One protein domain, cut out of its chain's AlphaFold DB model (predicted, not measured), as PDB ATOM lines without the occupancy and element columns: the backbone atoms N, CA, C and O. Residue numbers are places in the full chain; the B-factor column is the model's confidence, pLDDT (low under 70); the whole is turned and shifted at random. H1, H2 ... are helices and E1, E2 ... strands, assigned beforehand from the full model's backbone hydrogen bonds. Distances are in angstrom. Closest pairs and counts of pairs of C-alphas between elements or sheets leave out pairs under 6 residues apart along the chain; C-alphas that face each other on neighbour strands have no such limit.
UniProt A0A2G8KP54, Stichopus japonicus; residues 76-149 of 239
ATOM      1  N   VAL A  76      30.332 -19.706  41.397       91.94
ATOM      2  CA  VAL A  76      31.228 -20.813  41.059       91.94
ATOM      3  C   VAL A  76      30.419 -22.098  41.149       91.94
ATOM      4  O   VAL A  76      29.881 -22.408  42.209       91.94
ATOM      5  N   LEU A  77      30.341 -22.856  40.060       91.25
ATOM      6  CA  LEU A  77      29.777 -24.200  40.072       91.25
ATOM      7  C   LEU A  77      30.915 -25.210  40.164       91.25
ATOM      8  O   LEU A  77      31.622 -25.478  39.191       91.25
ATOM      9  N   PHE A  78      31.077 -25.775  41.355       92.94
ATOM     10  CA  PHE A  78      32.033 -26.830  41.619       92.94
ATOM     11  C   PHE A  78      31.405 -28.200  41.347       92.94
ATOM     12  O   PHE A  78      30.642 -28.737  42.156       92.94
ATOM     13  N   ASN A  79      31.762 -28.772  40.198       90.06
ATOM     14  CA  ASN A  79      31.414 -30.137  39.836       90.06
ATOM     15  C   ASN A  79      32.369 -31.106  40.558       90.06
ATOM     16  O   ASN A  79      33.504 -31.354  40.134       90.06
ATOM     17  N   ALA A  80      31.906 -31.597  41.706       90.81
ATOM     18  CA  ALA A  80      32.636 -32.405  42.659       90.81
ATOM     19  C   ALA A  80      32.717 -33.869  42.213       90.81
ATOM     20  O   ALA A  80      31.722 -34.602  42.175       90.81
ATOM     21  N   LEU A  81      33.934 -34.341  41.966       88.94
ATOM     22  CA  LEU A  81      34.195 -35.751  41.700       88.94
ATOM     23  C   LEU A  81      34.398 -36.530  43.009       88.94
ATOM     24  O   LEU A  81      35.069 -36.054  43.930       88.94
ATOM     25  N   PRO A  82      33.870 -37.760  43.121       88.19
ATOM     26  CA  PRO A  82      34.176 -38.621  44.252       88.19
ATOM     27  C   PRO A  82      35.681 -38.904  44.365       88.19
ATOM     28  O   PRO A  82      36.345 -39.231  43.381       88.19
ATOM     29  N   LYS A  83      36.194 -38.863  45.601       91.31
ATOM     30  CA  LYS A  83      37.574 -39.246  45.972       91.31
ATOM     31  C   LYS A  83      38.685 -38.382  45.353       91.31
ATOM     32  O   LYS A  83      39.824 -38.835  45.243       91.31
ATOM     33  N   THR A  84      38.384 -37.123  45.033       92.62
ATOM     34  CA  THR A  84      39.363 -36.139  44.530       92.62
ATOM     35  C   THR A  84      39.695 -35.024  45.527       92.62
ATOM     36  O   THR A  84      40.334 -34.045  45.169       92.62
ATOM     37  N   GLY A  85      39.268 -35.152  46.789       92.12
ATOM     38  CA  GLY A  85      39.434 -34.095  47.799       92.12
ATOM     39  C   GLY A  85      38.326 -33.034  47.779       92.12
ATOM     40  O   GLY A  85      38.455 -31.994  48.418       92.12
ATOM     41  N   SER A  86      37.207 -33.308  47.098       92.38
ATOM     42  CA  SER A  86      36.080 -32.377  46.957       92.38
ATOM     43  C   SER A  86      35.540 -31.840  48.287       92.38
ATOM     44  O   SER A  86      35.224 -30.659  48.390       92.38
ATOM     45  N   ARG A  87      35.462 -32.682  49.326       90.75
ATOM     46  CA  ARG A  87      35.000 -32.268  50.661       90.75
ATOM     47  C   ARG A  87      35.935 -31.267  51.319       90.75
ATOM     48  O   ARG A  87      35.454 -30.336  51.945       90.75
ATOM     49  N   THR A  88      37.245 -31.438  51.149       93.19
ATOM     50  CA  THR A  88      38.240 -30.503  51.679       93.19
ATOM     51  C   THR A  88      38.060 -29.130  51.044       93.19
ATOM     52  O   THR A  88      37.991 -28.138  51.762       93.19
ATOM     53  N   LEU A  89      37.884 -29.070  49.718       94.56
ATOM     54  CA  LEU A  89      37.581 -27.805  49.046       94.56
ATOM     55  C   LEU A  89      36.247 -27.211  49.524       94.56
ATOM     56  O   LEU A  89      36.170 -26.011  49.761       94.56
ATOM     57  N   ASN A  90      35.217 -28.038  49.723       92.94
ATOM     58  CA  ASN A  90      33.939 -27.579  50.265       92.94
ATOM     59  C   ASN A  90      34.093 -26.959  51.666       92.94
ATOM     60  O   ASN A  90      33.517 -25.912  51.938       92.94
ATOM     61  N   THR A  91      34.897 -27.565  52.543       92.94
ATOM     62  CA  THR A  91      35.217 -27.004  53.865       92.94
ATOM     63  C   THR A  91      35.942 -25.666  53.749       92.94
ATOM     64  O   THR A  91      35.609 -24.730  54.468       92.94
ATOM     65  N   VAL A  92      36.894 -25.540  52.821       94.19
ATOM     66  CA  VAL A  92      37.566 -24.259  52.553       94.19
ATOM     67  C   VAL A  92      36.560 -23.207  52.073       94.19
ATOM     68  O   VAL A  92      36.557 -22.098  52.597       94.19
ATOM     69  N   ALA A  93      35.663 -23.555  51.146       94.19
ATOM     70  CA  ALA A  93      34.622 -22.648  50.665       94.19
ATOM     71  C   ALA A  93      33.685 -22.189  51.796       94.19
ATOM     72  O   ALA A  93      33.390 -21.000  51.895       94.19
ATOM     73  N   LEU A  94      33.275 -23.105  52.684       93.44
ATOM     74  CA  LEU A  94      32.483 -22.785  53.878       93.44
ATOM     75  C   LEU A  94      33.224 -21.821  54.813       93.44
ATOM     76  O   LEU A  94      32.634 -20.852  55.280       93.44
ATOM     77  N   ASN A  95      34.519 -22.039  55.041       93.00
ATOM     78  CA  ASN A  95      35.333 -21.174  55.898       93.00
ATOM     79  C   ASN A  95      35.560 -19.779  55.301       93.00
ATOM     80  O   ASN A  95      35.689 -18.815  56.046       93.00
ATOM     81  N   ILE A  96      35.627 -19.657  53.974       89.75
ATOM     82  CA  ILE A  96      35.730 -18.358  53.295       89.75
ATOM     83  C   ILE A  96      34.381 -17.629  53.348       89.75
ATOM     84  O   ILE A  96      34.327 -16.427  53.604       89.75
ATOM     85  N   ALA A  97      33.281 -18.353  53.148       90.38
ATOM     86  CA  ALA A  97      31.933 -17.794  53.142       90.38
ATOM     87  C   ALA A  97      31.571 -17.036  54.428       90.38
ATOM     88  O   ALA A  97      30.918 -15.997  54.347       90.38
ATOM     89  N   THR A  98      32.051 -17.486  55.593       86.69
ATOM     90  CA  THR A  98      31.760 -16.850  56.892       86.69
ATOM     91  C   THR A  98      32.188 -15.384  56.979       86.69
ATOM     92  O   THR A  98      31.554 -14.623  57.703       86.69
ATOM     93  N   ASN A  99      33.220 -14.970  56.234       83.44
ATOM     94  CA  ASN A  99      33.823 -13.637  56.362       83.44
ATOM     95  C   ASN A  99      33.769 -12.789  55.081       83.44
ATOM     96  O   ASN A  99      34.149 -11.621  55.111       83.44
ATOM     97  N   HIS A 100      33.316 -13.353  53.958       85.12
ATOM     98  CA  HIS A 100      33.430 -12.716  52.639       85.12
ATOM     99  C   HIS A 100      32.091 -12.486  51.922       85.12
ATOM    100  O   HIS A 100      32.083 -12.224  50.721       85.12
ATOM    101  N   GLY A 101      30.956 -12.570  52.630       83.69
ATOM    102  CA  GLY A 101      29.637 -12.282  52.044       83.69
ATOM    103  C   GLY A 101      29.273 -13.205  50.874       83.69
ATOM    104  O   GLY A 101      28.549 -12.805  49.964       83.69
ATOM    105  N   MET A 102      29.809 -14.427  50.882       90.44
ATOM    106  CA  MET A 102      29.566 -15.463  49.882       90.44
ATOM    107  C   MET A 102      28.726 -16.572  50.514       90.44
ATOM    108  O   MET A 102      28.913 -16.906  51.681       90.44
ATOM    109  N   ARG A 103      27.826 -17.182  49.745       93.12
ATOM    110  CA  ARG A 103      27.045 -18.346  50.174       93.12
ATOM    111  C   ARG A 103      27.675 -19.646  49.680       93.12
ATOM    112  O   ARG A 103      28.335 -19.671  48.642       93.12
ATOM    113  N   VAL A 104      27.442 -20.741  50.396       93.56
ATOM    114  CA  VAL A 104      27.773 -22.094  49.932       93.56
ATOM    115  C   VAL A 104      26.493 -22.904  49.847       93.56
ATOM    116  O   VAL A 104      25.759 -23.010  50.824       93.56
ATOM    117  N   GLU A 105      26.236 -23.491  48.683       91.94
ATOM    118  CA  GLU A 105      25.053 -24.308  48.428       91.94
ATOM    119  C   GLU A 105      25.456 -25.720  48.024       91.94
ATOM    120  O   GLU A 105      26.143 -25.915  47.025       91.94
ATOM    121  N   ASN A 106      24.993 -26.724  48.771       89.50
ATOM    122  CA  ASN A 106      25.183 -28.127  48.411       89.50
ATOM    123  C   ASN A 106      23.920 -28.664  47.736       89.50
ATOM    124  O   ASN A 106      22.840 -28.664  48.336       89.50
ATOM    125  N   THR A 107      24.031 -29.144  46.497       83.94
ATOM    126  CA  THR A 107      22.856 -29.622  45.758       83.94
ATOM    127  C   THR A 107      22.262 -30.920  46.293       83.94
ATOM    128  O   THR A 107      21.139 -31.247  45.940       83.94
ATOM    129  N   MET A 108      22.982 -31.640  47.154       74.25
ATOM    130  CA  MET A 108      22.519 -32.886  47.773       74.25
ATOM    131  C   MET A 108      21.683 -32.672  49.042       74.25
ATOM    132  O   MET A 108      21.169 -33.639  49.588       74.25
ATOM    133  N   ALA A 109      21.593 -31.438  49.552       62.59
ATOM    134  CA  ALA A 109      20.989 -31.145  50.854       62.59
ATOM    135  C   ALA A 109      19.496 -30.760  50.804       62.59
ATOM    136  O   ALA A 109      18.902 -30.569  51.859       62.59
ATOM    137  N   LEU A 110      18.893 -30.594  49.619       56.81
ATOM    138  CA  LEU A 110      17.490 -30.180  49.482       56.81
ATOM    139  C   LEU A 110      16.675 -31.300  48.830       56.81
ATOM    140  O   LEU A 110      16.967 -31.697  47.708       56.81
ATOM    141  N   GLU A 111      15.669 -31.801  49.548       65.38
ATOM    142  CA  GLU A 111      14.907 -33.007  49.178       65.38
ATOM    143  C   GLU A 111      13.754 -32.733  48.190       65.38
ATOM    144  O   GLU A 111      13.241 -33.663  47.576       65.38
ATOM    145  N   ASN A 112      13.387 -31.462  47.974       66.31
ATOM    146  CA  ASN A 112      12.134 -31.085  47.296       66.31
ATOM    147  C   ASN A 112      12.305 -30.432  45.910       66.31
ATOM    148  O   ASN A 112      11.323 -29.985  45.322       66.31
ATOM    149  N   GLU A 113      13.523 -30.345  45.369       75.38
ATOM    150  CA  GLU A 113      13.763 -29.811  44.022       75.38
ATOM    151  C   GLU A 113      14.815 -30.642  43.282       75.38
ATOM    152  O   GLU A 113      15.741 -31.191  43.878       75.38
ATOM    153  N   THR A 114      14.709 -30.727  41.954       83.19
ATOM    154  CA  THR A 114      15.784 -31.344  41.165       83.19
ATOM    155  C   THR A 114      17.067 -30.517  41.311       83.19
ATOM    156  O   THR A 114      17.006 -29.284  41.333       83.19
ATOM    157  N   VAL A 115      18.231 -31.172  41.279       82.62
ATOM    158  CA  VAL A 115      19.550 -30.507  41.311       82.62
ATOM    159  C   VAL A 115      19.659 -29.373  40.281       82.62
ATOM    160  O   VAL A 115      20.250 -28.336  40.565       82.62
ATOM    161  N   ARG A 116      19.053 -29.539  39.101       80.44
ATOM    162  CA  ARG A 116      19.055 -28.528  38.041       80.44
ATOM    163  C   ARG A 116      18.276 -27.269  38.418       80.44
ATOM    164  O   ARG A 116      18.851 -26.187  38.383       80.44
ATOM    165  N   HIS A 117      17.007 -27.418  38.798       83.81
ATOM    166  CA  HIS A 117      16.170 -26.292  39.231       83.81
ATOM    167  C   HIS A 117      16.823 -25.534  40.394       83.81
ATOM    168  O   HIS A 117      16.818 -24.305  40.412       83.81
ATOM    169  N   LYS A 118      17.492 -26.257  41.302       86.75
ATOM    170  CA  LYS A 118      18.297 -25.650  42.362       86.75
ATOM    171  C   LYS A 118      19.420 -24.769  41.819       86.75
ATOM    172  O   LYS A 118      19.578 -23.634  42.262       86.75
ATOM    173  N   ILE A 119      20.220 -25.295  40.891       87.56
ATOM    174  CA  ILE A 119      21.327 -24.551  40.280       87.56
ATOM    175  C   ILE A 119      20.781 -23.314  39.562       87.56
ATOM    176  O   ILE A 119      21.265 -22.220  39.816       87.56
ATOM    177  N   GLU A 120      19.742 -23.456  38.738       86.94
ATOM    178  CA  GLU A 120      19.127 -22.337  38.008       86.94
ATOM    179  C   GLU A 120      18.598 -21.253  38.963       86.94
ATOM    180  O   GLU A 120      18.875 -20.068  38.776       86.94
ATOM    181  N   ARG A 121      17.934 -21.648  40.056       88.06
ATOM    182  CA  ARG A 121      17.482 -20.731  41.111       88.06
ATOM    183  C   ARG A 121      18.640 -19.975  41.765       88.06
ATOM    184  O   ARG A 121      18.532 -18.771  41.972       88.06
ATOM    185  N   VAL A 122      19.739 -20.659  42.089       89.44
ATOM    186  CA  VAL A 122      20.926 -20.024  42.688       89.44
ATOM    187  C   VAL A 122      21.623 -19.098  41.697       89.44
ATOM    188  O   VAL A 122      22.061 -18.023  42.086       89.44
ATOM    189  N   LEU A 123      21.704 -19.476  40.421       88.44
ATOM    190  CA  LEU A 123      22.295 -18.628  39.387       88.44
ATOM    191  C   LEU A 123      21.464 -17.367  39.122       88.44
ATOM    192  O   LEU A 123      22.018 -16.365  38.675       88.44
ATOM    193  N   ASN A 124      20.159 -17.398  39.397       88.31
ATOM    194  CA  ASN A 124      19.279 -16.235  39.282       88.31
ATOM    195  C   ASN A 124      19.426 -15.230  40.440       88.31
ATOM    196  O   ASN A 124      19.062 -14.064  40.275       88.31
ATOM    197  N   ASP A 125      20.012 -15.644  41.565       86.75
ATOM    198  CA  ASP A 125      20.338 -14.795  42.716       86.75
ATOM    199  C   ASP A 125      21.448 -13.777  42.369       86.75
ATOM    200  O   ASP A 125      22.211 -13.938  41.421       86.75
ATOM    201  N   THR A 126      21.542 -12.697  43.142       86.19
ATOM    202  CA  THR A 126      22.619 -11.698  43.039       86.19
ATOM    203  C   THR A 126      23.765 -11.952  44.019       86.19
ATOM    204  O   THR A 126      24.827 -11.335  43.883       86.19
ATOM    205  N   THR A 127      23.555 -12.848  44.985       89.56
ATOM    206  CA  THR A 127      24.512 -13.200  46.036       89.56
ATOM    207  C   THR A 127      25.619 -14.098  45.484       89.56
ATOM    208  O   THR A 127      25.316 -15.175  44.951       89.56
ATOM    209  N   PRO A 128      26.907 -13.734  45.641       91.44
ATOM    210  CA  PRO A 128      27.996 -14.608  45.247       91.44
ATOM    211  C   PRO A 128      27.891 -15.970  45.925       91.44
ATOM    212  O   PRO A 128      27.740 -16.046  47.143       91.44
ATOM    213  N   THR A 129      27.918 -17.047  45.144       93.06
ATOM    214  CA  THR A 129      27.627 -18.387  45.670       93.06
ATOM    215  C   THR A 129      28.574 -19.436  45.102       93.06
ATOM    216  O   THR A 129      28.714 -19.570  43.886       93.06
ATOM    217  N   PHE A 130      29.180 -20.220  45.991       94.38
ATOM    218  CA  PHE A 130      29.896 -21.446  45.664       94.38
ATOM    219  C   PHE A 130      28.922 -22.629  45.717       94.38
ATOM    220  O   PHE A 130      28.384 -22.971  46.771       94.38
ATOM    221  N   ILE A 131      28.675 -23.253  44.572       93.38
ATOM    222  CA  ILE A 131      27.716 -24.344  44.415       93.38
ATOM    223  C   ILE A 131      28.488 -25.662  44.372       93.38
ATOM    224  O   ILE A 131      29.201 -25.934  43.410       93.38
ATOM    225  N   TYR A 132      28.333 -26.498  45.394       93.50
ATOM    226  CA  TYR A 132      28.878 -27.854  45.446       93.50
ATOM    227  C   TYR A 132      27.865 -28.839  44.850       93.50
ATOM    228  O   TYR A 132      26.764 -29.000  45.385       93.50
ATOM    229  N   SER A 133      28.229 -29.530  43.765       89.69
ATOM    230  CA  SER A 133      27.334 -30.483  43.099       89.69
ATOM    231  C   SER A 133      28.049 -31.726  42.572       89.69
ATOM    232  O   SER A 133      29.201 -31.659  42.168       89.69
ATOM    233  N   HIS A 134      27.349 -32.863  42.535       86.06
ATOM    234  CA  HIS A 134      27.806 -34.115  41.909       86.06
ATOM    235  C   HIS A 134      27.195 -34.337  40.514       86.06
ATOM    236  O   HIS A 134      27.035 -35.475  40.070       86.06
ATOM    237  N   LEU A 135      26.786 -33.263  39.844       79.19
ATOM    238  CA  LEU A 135      26.039 -33.343  38.600       79.19
ATOM    239  C   LEU A 135      26.972 -33.514  37.387       79.19
ATOM    240  O   LEU A 135      27.950 -32.774  37.270       79.19
ATOM    241  N   PRO A 136      26.667 -34.433  36.452       77.12
ATOM    242  CA  PRO A 136      27.310 -34.438  35.145       77.12
ATOM    243  C   PRO A 136      27.190 -33.077  34.465       77.12
ATOM    244  O   PRO A 136      26.195 -32.371  34.636       77.12
ATOM    245  N   TYR A 137      28.196 -32.721  33.673       78.44
ATOM    246  CA  TYR A 137      28.141 -31.504  32.881       78.44
ATOM    247  C   TYR A 137      26.866 -31.463  32.028       78.44
ATOM    248  O   TYR A 137      26.475 -32.445  31.396       78.44
ATOM    249  N   TYR A 138      26.235 -30.300  32.005       75.38
ATOM    250  CA  TYR A 138      25.132 -29.971  31.123       75.38
ATOM    251  C   TYR A 138      25.290 -28.506  30.729       75.38
ATOM    252  O   TYR A 138      25.873 -27.720  31.481       75.38
ATOM    253  N   ASP A 139      24.799 -28.140  29.551       68.56
ATOM    254  CA  ASP A 139      24.887 -26.754  29.108       68.56
ATOM    255  C   ASP A 139      23.945 -25.870  29.936       68.56
ATOM    256  O   ASP A 139      22.718 -26.028  29.918       68.56
ATOM    257  N   ILE A 140      24.537 -24.952  30.698       66.94
ATOM    258  CA  ILE A 140      23.814 -23.960  31.488       66.94
ATOM    259  C   ILE A 140      23.617 -22.741  30.590       66.94
ATOM    260  O   ILE A 140      24.430 -21.818  30.557       66.94
ATOM    261  N   LEU A 141      22.519 -22.764  29.835       56.09
ATOM    262  CA  LEU A 141      22.273 -21.829  28.736       56.09
ATOM    263  C   LEU A 141      22.036 -20.371  29.176       56.09
ATOM    264  O   LEU A 141      22.217 -19.464  28.370       56.09
ATOM    265  N   GLN A 142      21.621 -20.125  30.425       62.56
ATOM    266  CA  GLN A 142      21.100 -18.808  30.839       62.56
ATOM    267  C   GLN A 142      22.112 -17.924  31.580       62.56
ATOM    268  O   GLN A 142      22.161 -16.718  31.350       62.56
ATOM    269  N   ARG A 143      22.930 -18.500  32.463       70.19
ATOM    270  CA  ARG A 143      23.994 -17.797  33.194       70.19
ATOM    271  C   ARG A 143      25.181 -18.733  33.288       70.19
ATOM    272  O   ARG A 143      25.017 -19.852  33.755       70.19
ATOM    273  N   LYS A 144      26.350 -18.304  32.811       79.88
ATOM    274  CA  LYS A 144      27.568 -19.122  32.779       79.88
ATOM    275  C   LYS A 144      28.358 -18.906  34.077       79.88
ATOM    276  O   LYS A 144      29.127 -17.948  34.137       79.88
ATOM    277  N   PRO A 145      28.168 -19.725  35.132       87.50
ATOM    278  CA  PRO A 145      29.033 -19.643  36.301       87.50
ATOM    279  C   PRO A 145      30.470 -19.998  35.921       87.50
ATOM    280  O   PRO A 145      30.723 -20.659  34.912       87.50
ATOM    281  N   VAL A 146      31.411 -19.640  36.791       89.00
ATOM    282  CA  VAL A 146      32.764 -20.190  36.710       89.00
ATOM    283  C   VAL A 146      32.685 -21.680  37.039       89.00
ATOM    284  O   VAL A 146      32.288 -22.059  38.143       89.00
ATOM    285  N   LEU A 147      33.030 -22.531  36.076       87.50
ATOM    286  CA  LEU A 147      33.076 -23.976  36.272       87.50
ATOM    287  C   LEU A 147      34.397 -24.362  36.933       87.50
ATOM    288  O   LEU A 147      35.470 -23.995  36.460       87.50
ATOM    289  N   LEU A 148      34.311 -25.135  38.011       91.12
ATOM    290  CA  LEU A 148      35.468 -25.649  38.730       91.12
ATOM    291  C   LEU A 148      35.318 -27.156  38.939       91.12
ATOM    292  O   LEU A 148      34.254 -27.642  39.319       91.12
ATOM    293  N   SER A 149      36.408 -27.893  38.768       91.06
ATOM    294  CA  SER A 149      36.502 -29.305  39.137       91.06
ATOM    295  C   SER A 149      37.910 -29.629  39.608       91.06
ATOM    296  O   SER A 149      38.880 -29.030  39.156       91.06
TER     297      SER A 149
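AT A GLANCE: This is residues 76 to 149 of the 239 residues of a protein of Stichopus japonicus (UniProt A0A2G8KP54). A small sheet of four parallel strands stands between two helices, long H1 over one face and shorter H2 over the other, in three layers. The printed part has 74 residues, with two named helices and four named strands in the order E1 H1 E2 H2 E3 E4; the sheet runs E2 E3 E1 E4 and the class is mixed, helices and strands. It is compact, with a radius of gyration of the C-alphas of 11.8 A, and spans 29 by 29 by 24 A.

HOW THE PARTS SIT: Start at E1, residues 76 to 79; its neighbour E3, residues 129 to 133, is parallel at 10 degrees, with N 78 and O 131 within hydrogen-bond range at 2.8 A. Edge strand E4, residues 146 to 148, is parallel to E1 at 31 degrees, N 77 and O 146 at 2.8 A. Edge strand E2, residues 103 to 106, is parallel to E3 at 11 degrees, N 130 and O 103 at 2.8 A. H1, residues 86 to 100, is on the sheet over E2 and E3 at a height of 8.9 A; its closest C-alpha pair with E2 is Ala 97 and Arg 103, 5.7 A. H2, residues 115 to 124, is on the opposite face over E3 at a height of 9.9 A; their closest C-alphas are Val 122 and Thr 129, 7.5 A. Both helices run along the strands. E1, H1, E2 form a split strand-helix-strand unit, E3 lying between its two strands, and E2, H2, E3 an unsplit one, its strands neighbours; both crossovers are right-handed. In H2 every O i to N i+4 pair is within hydrogen-bond range, in H1 10 of 11.

IN THESE COORDINATES: Find C-alpha 76 at (31.228, -20.813, 41.059), where E1 begins. H1 runs 20.6 A from C-alpha 86, H2 14.4 A and E3 12.4 A; E4 ends at C-alpha 148, (35.468, -25.649, 38.730).

THE WHOLE: The C-alphas of Asn 99 and Asp 139, the farthest apart, are 31.5 A apart. The printed part has no cut; the link from E3 to E4 is long. Residues 109 to 112 and 139 to 142 have pLDDT under 70.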